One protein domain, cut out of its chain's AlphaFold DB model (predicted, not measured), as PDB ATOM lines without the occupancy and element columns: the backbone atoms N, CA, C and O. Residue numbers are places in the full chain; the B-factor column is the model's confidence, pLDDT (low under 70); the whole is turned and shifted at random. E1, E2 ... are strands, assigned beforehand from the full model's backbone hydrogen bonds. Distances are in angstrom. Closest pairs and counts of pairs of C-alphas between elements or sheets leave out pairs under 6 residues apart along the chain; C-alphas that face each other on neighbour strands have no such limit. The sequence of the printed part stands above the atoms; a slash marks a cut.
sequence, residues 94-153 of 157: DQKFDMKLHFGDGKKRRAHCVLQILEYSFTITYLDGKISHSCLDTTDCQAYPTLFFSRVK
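What this domain is: This is residues 94 to 153 of the 157 residues of an uncharacterized protein of Acanthocheilonema viteae (UniProt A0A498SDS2). A long, twisted ribbon of strands makes up this domain: the hairpin of E1 and E2 runs along most of its length, E3 folds back beside one end part of E2, and short E4 pairs beside the opposite end part of E2, on the same side of it as E3. The printed part has 60 residues with four named strands, E1, E2, E3 and E4 in chain order, and no named helix, in the class all strand. They form one branched, antiparallel sheet. The whole is only just extended, close to loose, with a radius of gyration of the C-alphas of 16.0 A, and only just a rod, with spans of 54 by 25 by 14 A.

Where its parts are: E1, residues 94 to 104, begins at C-alpha 94 (-22.735, -40.813, 29.326) and is 32.2 A long. E2, residues 112 to 126, is 41.8 A long. E3, residues 131 to 136, is 16.6 A long. E4, residues 147 to 150, is 10.0 A long and ends at C-alpha 150 (8.334, -56.101, 18.791).

How they stand to each other: E1, E2 and E3 form a meander, each strand the antiparallel neighbour of the one before. E1 and E2 are a hairpin at 164 degrees, with N 100 and O 119 2.8 A apart, within hydrogen-bond range. E2 and E3 are a hairpin at 161 degrees, with N 122 and O 134 at 2.8 A. E2 and E4 are antiparallel at 138 degrees, with N 115 and O 147 at 2.8 A. E1 lies on one side of E2, beside residues 114 to 125; on the other side lie E3, beside 120 to 125, and E4, beside 112 to 115. E4 is apart from E1 and from E3.

The domain as a whole: The C-alphas of Arg 109 and Asp 128, the two farthest apart, are 54.2 A apart. The printed part has no cut. The link from E2 to E3 is tight, the other two are short. The mean pLDDT of the printed part is 76.0, with residues 104 to 113, 141 to 145 and 148 to 153 under 70.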
ATOM      1  N   ASP A  94     -23.605 -40.367  30.399       85.75
ATOM      2  CA  ASP A  94     -22.735 -40.813  29.326       85.75
ATOM      3  C   ASP A  94     -21.277 -40.491  29.633       85.75
ATOM      4  O   ASP A  94     -20.940 -39.505  30.303       85.75
ATOM      5  N   GLN A  95     -20.413 -41.364  29.135       88.81
ATOM      6  CA  GLN A  95     -18.984 -41.291  29.320       88.81
ATOM      7  C   GLN A  95     -18.288 -41.633  28.004       88.81
ATOM      8  O   GLN A  95     -18.249 -42.790  27.588       88.81
ATOM      9  N   LYS A  96     -17.678 -40.626  27.373       89.06
ATOM     10  CA  LYS A  96     -17.011 -40.777  26.079       89.06
ATOM     11  C   LYS A  96     -15.504 -40.595  26.199       89.06
ATOM     12  O   LYS A  96     -15.028 -39.604  26.755       89.06
ATOM     13  N   PHE A  97     -14.764 -41.539  25.627       90.00
ATOM     14  CA  PHE A  97     -13.308 -41.524  25.552       90.00
ATOM     15  C   PHE A  97     -12.878 -41.520  24.089       90.00
ATOM     16  O   PHE A  97     -13.201 -42.448  23.349       90.00
ATOM     17  N   ASP A  98     -12.125 -40.504  23.687       86.75
ATOM     18  CA  ASP A  98     -11.579 -40.383  22.342       86.75
ATOM     19  C   ASP A  98     -10.047 -40.387  22.434       86.75
ATOM     20  O   ASP A  98      -9.441 -39.595  23.155       86.75
ATOM     21  N   MET A  99      -9.398 -41.300  21.710       87.62
ATOM     22  CA  MET A  99      -7.942 -41.454  21.731       87.62
ATOM     23  C   MET A  99      -7.383 -41.503  20.311       87.62
ATOM     24  O   MET A  99      -7.841 -42.289  19.481       87.62
ATOM     25  N   LYS A 100      -6.352 -40.696  20.040       85.75
ATOM     26  CA  LYS A 100      -5.617 -40.711  18.770       85.75
ATOM     27  C   LYS A 100      -4.277 -41.398  18.946       85.75
ATOM     28  O   LYS A 100      -3.420 -40.950  19.709       85.75
ATOM     29  N   LEU A 101      -4.102 -42.476  18.193       85.19
ATOM     30  CA  LEU A 101      -2.894 -43.286  18.182       85.19
ATOM     31  C   LEU A 101      -2.140 -43.102  16.867       85.19
ATOM     32  O   LEU A 101      -2.742 -43.062  15.796       85.19
ATOM     33  N   HIS A 102      -0.814 -43.038  16.948       81.81
ATOM     34  CA  HIS A 102       0.070 -42.975  15.793       81.81
ATOM     35  C   HIS A 102       1.096 -44.102  15.868       81.81
ATOM     36  O   HIS A 102       1.884 -44.190  16.810       81.81
ATOM     37  N   PHE A 103       1.100 -44.957  14.847       80.12
ATOM     38  CA  PHE A 103       2.218 -45.852  14.588       80.12
ATOM     39  C   PHE A 103       3.368 -45.060  13.972       80.12
ATOM     40  O   PHE A 103       3.334 -44.715  12.793       80.12
ATOM     41  N   GLY A 104       4.381 -44.761  14.775       69.31
ATOM     42  CA  GLY A 104       5.598 -44.136  14.296       69.31
ATOM     43  C   GLY A 104       6.244 -44.993  13.210       69.31
ATOM     44  O   GLY A 104       6.352 -46.217  13.348       69.31
ATOM     45  N   ASP A 105       6.694 -44.329  12.147       64.12
ATOM     46  CA  ASP A 105       7.393 -44.958  11.035       64.12
ATOM     47  C   ASP A 105       8.758 -45.445  11.540       64.12
ATOM     48  O   ASP A 105       9.755 -44.716  11.615       64.12
ATOM     49  N   GLY A 106       8.778 -46.678  12.048       58.78
ATOM     50  CA  GLY A 106       9.985 -47.306  12.548       58.78
ATOM     51  C   GLY A 106      10.995 -47.309  11.413       58.78
ATOM     52  O   GLY A 106      10.808 -48.033  10.437       58.78
ATOM     53  N   LYS A 107      12.059 -46.491  11.521       59.59
ATOM     54  CA  LYS A 107      13.166 -46.465  10.549       59.59
ATOM     55  C   LYS A 107      13.432 -47.900  10.106       59.59
ATOM     56  O   LYS A 107      13.638 -48.740  10.982       59.59
ATOM     57  N   LYS A 108      13.451 -48.159   8.789       57.16
ATOM     58  CA  LYS A 108      13.432 -49.482   8.109       57.16
ATOM     59  C   LYS A 108      14.338 -50.594   8.689       57.16
ATOM     60  O   LYS A 108      14.232 -51.741   8.275       57.16
ATOM     61  N   ARG A 109      15.234 -50.274   9.626       57.53
ATOM     62  CA  ARG A 109      16.190 -51.162  10.298       57.53
ATOM     63  C   ARG A 109      15.880 -51.479  11.771       57.53
ATOM     64  O   ARG A 109      16.686 -52.160  12.393       57.53
ATOM     65  N   ARG A 110      14.775 -51.005  12.363       57.81
ATOM     66  CA  ARG A 110      14.402 -51.359  13.749       57.81
ATOM     67  C   ARG A 110      13.334 -52.452  13.775       57.81
ATOM     68  O   ARG A 110      12.341 -52.378  13.061       57.81
ATOM     69  N   ALA A 111      13.543 -53.452  14.631       57.12
ATOM     70  CA  ALA A 111      12.633 -54.583  14.847       57.12
ATOM     71  C   ALA A 111      11.344 -54.207  15.605       57.12
ATOM     72  O   ALA A 111      10.508 -55.075  15.865       57.12
ATOM     73  N   HIS A 112      11.197 -52.928  15.960       63.47
ATOM     74  CA  HIS A 112      10.133 -52.431  16.815       63.47
ATOM     75  C   HIS A 112       9.283 -51.400  16.075       63.47
ATOM     76  O   HIS A 112       9.818 -50.427  15.536       63.47
ATOM     77  N   CYS A 113       7.971 -51.618  16.073       68.44
ATOM     78  CA  CYS A 113       6.988 -50.592  15.751       68.44
ATOM     79  C   CYS A 113       6.790 -49.715  16.991       68.44
ATOM     80  O   CYS A 113       6.840 -50.199  18.123       68.44
ATOM     81  N   VAL A 114       6.598 -48.421  16.774       73.75
ATOM     82  CA  VAL A 114       6.450 -47.433  17.841       73.75
ATOM     83  C   VAL A 114       4.993 -46.995  17.854       73.75
ATOM     84  O   VAL A 114       4.509 -46.569  16.818       73.75
ATOM     85  N   LEU A 115       4.287 -47.101  18.977       81.12
ATOM     86  CA  LEU A 115       2.934 -46.568  19.133       81.12
ATOM     87  C   LEU A 115       2.972 -45.374  20.081       81.12
ATOM     88  O   LEU A 115       3.448 -45.473  21.215       81.12
ATOM     89  N   GLN A 116       2.468 -44.249  19.599       78.19
ATOM     90  CA  GLN A 116       2.404 -42.990  20.324       78.19
ATOM     91  C   GLN A 116       0.946 -42.591  20.522       78.19
ATOM     92  O   GLN A 116       0.147 -42.675  19.590       78.19
ATOM     93  N   ILE A 117       0.612 -42.147  21.732       82.38
ATOM     94  CA  ILE A 117      -0.660 -41.484  22.018       82.38
ATOM     95  C   ILE A 117      -0.443 -40.002  21.713       82.38
ATOM     96  O   ILE A 117       0.455 -39.388  22.281       82.38
ATOM     97  N   LEU A 118      -1.210 -39.455  20.775       79.81
ATOM     98  CA  LEU A 118      -1.116 -38.047  20.371       79.81
ATOM     99  C   LEU A 118      -2.189 -37.177  21.010       79.81
ATOM    100  O   LEU A 118      -2.025 -35.969  21.120       79.81
ATOM    101  N   GLU A 119      -3.317 -37.787  21.348       84.94
ATOM    102  CA  GLU A 119      -4.428 -37.097  21.970       84.94
ATOM    103  C   GLU A 119      -5.222 -38.110  22.774       84.94
ATOM    104  O   GLU A 119      -5.476 -39.228  22.313       84.94
ATOM    105  N   TYR A 120      -5.624 -37.701  23.965       85.06
ATOM    106  CA  TYR A 120      -6.628 -38.393  24.742       85.06
ATOM    107  C   TYR A 120      -7.578 -37.342  25.291       85.06
ATOM    108  O   TYR A 120      -7.173 -36.454  26.048       85.06
ATOM    109  N   SER A 121      -8.836 -37.429  24.892       87.00
ATOM    110  CA  SER A 121      -9.897 -36.576  25.389       87.00
ATOM    111  C   SER A 121     -11.006 -37.417  25.994       87.00
ATOM    112  O   SER A 121     -11.258 -38.569  25.638       87.00
ATOM    113  N   PHE A 122     -11.623 -36.829  27.000       88.19
ATOM    114  CA  PHE A 122     -12.577 -37.485  27.850       88.19
ATOM    115  C   PHE A 122     -13.715 -36.529  28.164       88.19
ATOM    116  O   PHE A 122     -13.488 -35.385  28.561       88.19
ATOM    117  N   THR A 123     -14.936 -37.014  27.982       90.06
ATOM    118  CA  THR A 123     -16.154 -36.249  28.216       90.06
ATOM    119  C   THR A 123     -17.073 -37.019  29.153       90.06
ATOM    120  O   THR A 123     -17.352 -38.193  28.918       90.06
ATOM    121  N   ILE A 124     -17.544 -36.350  30.206       89.44
ATOM    122  CA  ILE A 124     -18.606 -36.847  31.089       89.44
ATOM    123  C   ILE A 124     -19.833 -35.980  30.880       89.44
ATOM    124  O   ILE A 124     -19.752 -34.763  31.044       89.44
ATOM    125  N   THR A 125     -20.967 -36.616  30.617       89.50
ATOM    126  CA  THR A 125     -22.277 -35.974  30.664       89.50
ATOM    127  C   THR A 125     -23.013 -36.438  31.910       89.50
ATOM    128  O   THR A 125     -23.195 -37.635  32.139       89.50
ATOM    129  N   TYR A 126     -23.431 -35.485  32.732       89.88
ATOM    130  CA  TYR A 126     -24.173 -35.741  33.964       89.88
ATOM    131  C   TYR A 126     -25.687 -35.688  33.719       89.88
ATOM    132  O   TYR A 126     -26.142 -35.119  32.725       89.88
ATOM    133  N   LEU A 127     -26.480 -36.231  34.650       86.38
ATOM    134  CA  LEU A 127     -27.950 -36.181  34.578       86.38
ATOM    135  C   LEU A 127     -28.528 -34.767  34.512       86.38
ATOM    136  O   LEU A 127     -29.586 -34.566  33.924       86.38
ATOM    137  N   ASP A 128     -27.841 -33.780  35.089       88.00
ATOM    138  CA  ASP A 128     -28.264 -32.379  35.030       88.00
ATOM    139  C   ASP A 128     -27.968 -31.716  33.670       88.00
ATOM    140  O   ASP A 128     -28.197 -30.518  33.499       88.00
ATOM    141  N   GLY A 129     -27.453 -32.483  32.704       85.75
ATOM    142  CA  GLY A 129     -27.065 -32.013  31.381       85.75
ATOM    143  C   GLY A 129     -25.733 -31.265  31.359       85.75
ATOM    144  O   GLY A 129     -25.315 -30.825  30.287       85.75
ATOM    145  N   LYS A 130     -25.034 -31.112  32.497       88.06
ATOM    146  CA  LYS A 130     -23.684 -30.543  32.494       88.06
ATOM    147  C   LYS A 130     -22.721 -31.495  31.807       88.06
ATOM    148  O   LYS A 130     -22.806 -32.715  31.947       88.06
ATOM    149  N   ILE A 131     -21.764 -30.903  31.104       90.12
ATOM    150  CA  ILE A 131     -20.726 -31.632  30.394       90.12
ATOM    151  C   ILE A 131     -19.374 -31.205  30.954       90.12
ATOM    152  O   ILE A 131     -19.053 -30.017  30.993       90.12
ATOM    153  N   SER A 132     -18.596 -32.179  31.416       88.19
ATOM    154  CA  SER A 132     -17.205 -31.990  31.814       88.19
ATOM    155  C   SER A 132     -16.298 -32.530  30.722       88.19
ATOM    156  O   SER A 132     -16.458 -33.672  30.293       88.19
ATOM    157  N   HIS A 133     -15.341 -31.713  30.295       89.00
ATOM    158  CA  HIS A 133     -14.332 -32.092  29.317       89.00
ATOM    159  C   HIS A 133     -12.953 -32.078  29.965       89.00
ATOM    160  O   HIS A 133     -12.568 -31.117  30.631       89.00
ATOM    161  N   SER A 134     -12.195 -33.143  29.736       83.69
ATOM    162  CA  SER A 134     -10.797 -33.250  30.121       83.69
ATOM    163  C   SER A 134      -9.989 -33.719  28.921       83.69
ATOM    164  O   SER A 134     -10.355 -34.683  28.253       83.69
ATOM    165  N   CYS A 135      -8.891 -33.034  28.636       80.75
ATOM    166  CA  CYS A 135      -7.901 -33.476  27.669       80.75
ATOM    167  C   CYS A 135      -6.588 -33.722  28.400       80.75
ATOM    168  O   CYS A 135      -6.197 -32.953  29.282       80.75
ATOM    169  N   LEU A 136      -5.915 -34.802  28.033       74.06
ATOM    170  CA  LEU A 136      -4.599 -35.135  28.545       74.06
ATOM    171  C   LEU A 136      -3.536 -34.622  27.578       74.06
ATOM    172  O   LEU A 136      -3.583 -34.914  26.384       74.06
ATOM    173  N   ASP A 137      -2.585 -33.859  28.112       70.44
ATOM    174  CA  ASP A 137      -1.414 -33.415  27.365       70.44
ATOM    175  C   ASP A 137      -0.436 -34.585  27.226       70.44
ATOM    176  O   ASP A 137       0.187 -35.031  28.193       70.44
ATOM    177  N   THR A 138      -0.331 -35.111  26.012       70.50
ATOM    178  CA  THR A 138       0.535 -36.246  25.687       70.50
ATOM    179  C   THR A 138       1.952 -35.816  25.300       70.50
ATOM    180  O   THR A 138       2.759 -36.665  24.923       70.50
ATOM    181  N   THR A 139       2.280 -34.519  25.364       70.50
ATOM    182  CA  THR A 139       3.649 -34.037  25.113       70.50
ATOM    183  C   THR A 139       4.606 -34.374  26.257       70.50
ATOM    184  O   THR A 139       5.816 -34.491  26.033       70.50
ATOM    185  N   ASP A 140       4.078 -34.626  27.459       72.81
ATOM    186  CA  ASP A 140       4.855 -35.129  28.587       72.81
ATOM    187  C   ASP A 140       5.223 -36.609  28.385       72.81
ATOM    188  O   ASP A 140       4.510 -37.544  28.761       72.81
ATOM    189  N   CYS A 141       6.406 -36.816  27.811       66.12
ATOM    190  CA  CYS A 141       6.978 -38.136  27.564       66.12
ATOM    191  C   CYS A 141       7.380 -38.876  28.857       66.12
ATOM    192  O   CYS A 141       7.697 -40.067  28.794       66.12
ATOM    193  N   GLN A 142       7.419 -38.195  30.010       65.06
ATOM    194  CA  GLN A 142       7.706 -38.801  31.312       65.06
ATOM    195  C   GLN A 142       6.443 -39.422  31.916       65.06
ATOM    196  O   GLN A 142       6.516 -40.517  32.479       65.06
ATOM    197  N   ALA A 143       5.296 -38.759  31.761       65.38
ATOM    198  CA  ALA A 143       3.996 -39.292  32.161       65.38
ATOM    199  C   ALA A 143       3.475 -40.360  31.180       65.38
ATOM    200  O   ALA A 143       2.868 -41.343  31.609       65.38
ATOM    201  N   TYR A 144       3.763 -40.208  29.880       66.69
ATOM    202  CA  TYR A 144       3.250 -41.081  28.819       66.69
ATOM    203  C   TYR A 144       4.386 -41.645  27.959       66.69
ATOM    204  O   TYR A 144       4.677 -41.137  26.871       66.69
ATOM    205  N   PRO A 145       5.062 -42.708  28.433       64.56
ATOM    206  CA  PRO A 145       6.140 -43.316  27.679       64.56
ATOM    207  C   PRO A 145       5.603 -43.932  26.387       64.56
ATOM    208  O   PRO A 145       4.564 -44.589  26.351       64.56
ATOM    209  N   THR A 146       6.363 -43.749  25.315       70.56
ATOM    210  CA  THR A 146       6.072 -44.372  24.026       70.56
ATOM    211  C   THR A 146       6.067 -45.898  24.146       70.56
ATOM    212  O   THR A 146       6.990 -46.483  24.719       70.56
ATOM    213  N   LEU A 147       5.054 -46.553  23.573       73.44
ATOM    214  CA  LEU A 147       4.941 -48.008  23.594       73.44
ATOM    215  C   LEU A 147       5.702 -48.607  22.409       73.44
ATOM    216  O   LEU A 147       5.508 -48.216  21.257       73.44
ATOM    217  N   PHE A 148       6.575 -49.571  22.687       68.50
ATOM    218  CA  PHE A 148       7.353 -50.269  21.669       68.50
ATOM    219  C   PHE A 148       6.830 -51.690  21.512       68.50
ATOM    220  O   PHE A 148       6.864 -52.479  22.453       68.50
ATOM    221  N   PHE A 149       6.401 -52.031  20.303       67.94
ATOM    222  CA  PHE A 149       5.967 -53.376  19.956       67.94
ATOM    223  C   PHE A 149       7.072 -54.057  19.167       67.94
ATOM    224  O   PHE A 149       7.496 -53.556  18.126       67.94
ATOM    225  N   SER A 150       7.560 -55.200  19.644       61.72
ATOM    226  CA  SER A 150       8.334 -56.101  18.791       61.72
ATOM    227  C   SER A 150       7.426 -56.645  17.689       61.72
ATOM    228  O   SER A 150       6.235 -56.873  17.902       61.72
ATOM    229  N   ARG A 151       7.976 -56.848  16.487       63.69
ATOM    230  CA  ARG A 151       7.264 -57.580  15.433       63.69
ATOM    231  C   ARG A 151       6.973 -58.994  15.930       63.69
ATOM    232  O   ARG A 151       7.848 -59.855  15.882       63.69
ATOM    233  N   VAL A 152       5.749 -59.238  16.379       57.06
ATOM    234  CA  VAL A 152       5.227 -60.596  16.478       57.06
ATOM    235  C   VAL A 152       5.053 -61.055  15.035       57.06
ATOM    236  O   VAL A 152       4.285 -60.459  14.280       57.06
ATOM    237  N   LYS A 153       5.835 -62.053  14.604       58.00
ATOM    238  CA  LYS A 153       5.502 -62.791  13.382       58.00
ATOM    239  C   LYS A 153       4.124 -63.384  13.651       58.00
ATOM    240  O   LYS A 153       4.010 -64.241  14.518       58.00
TER     241      LYS A 153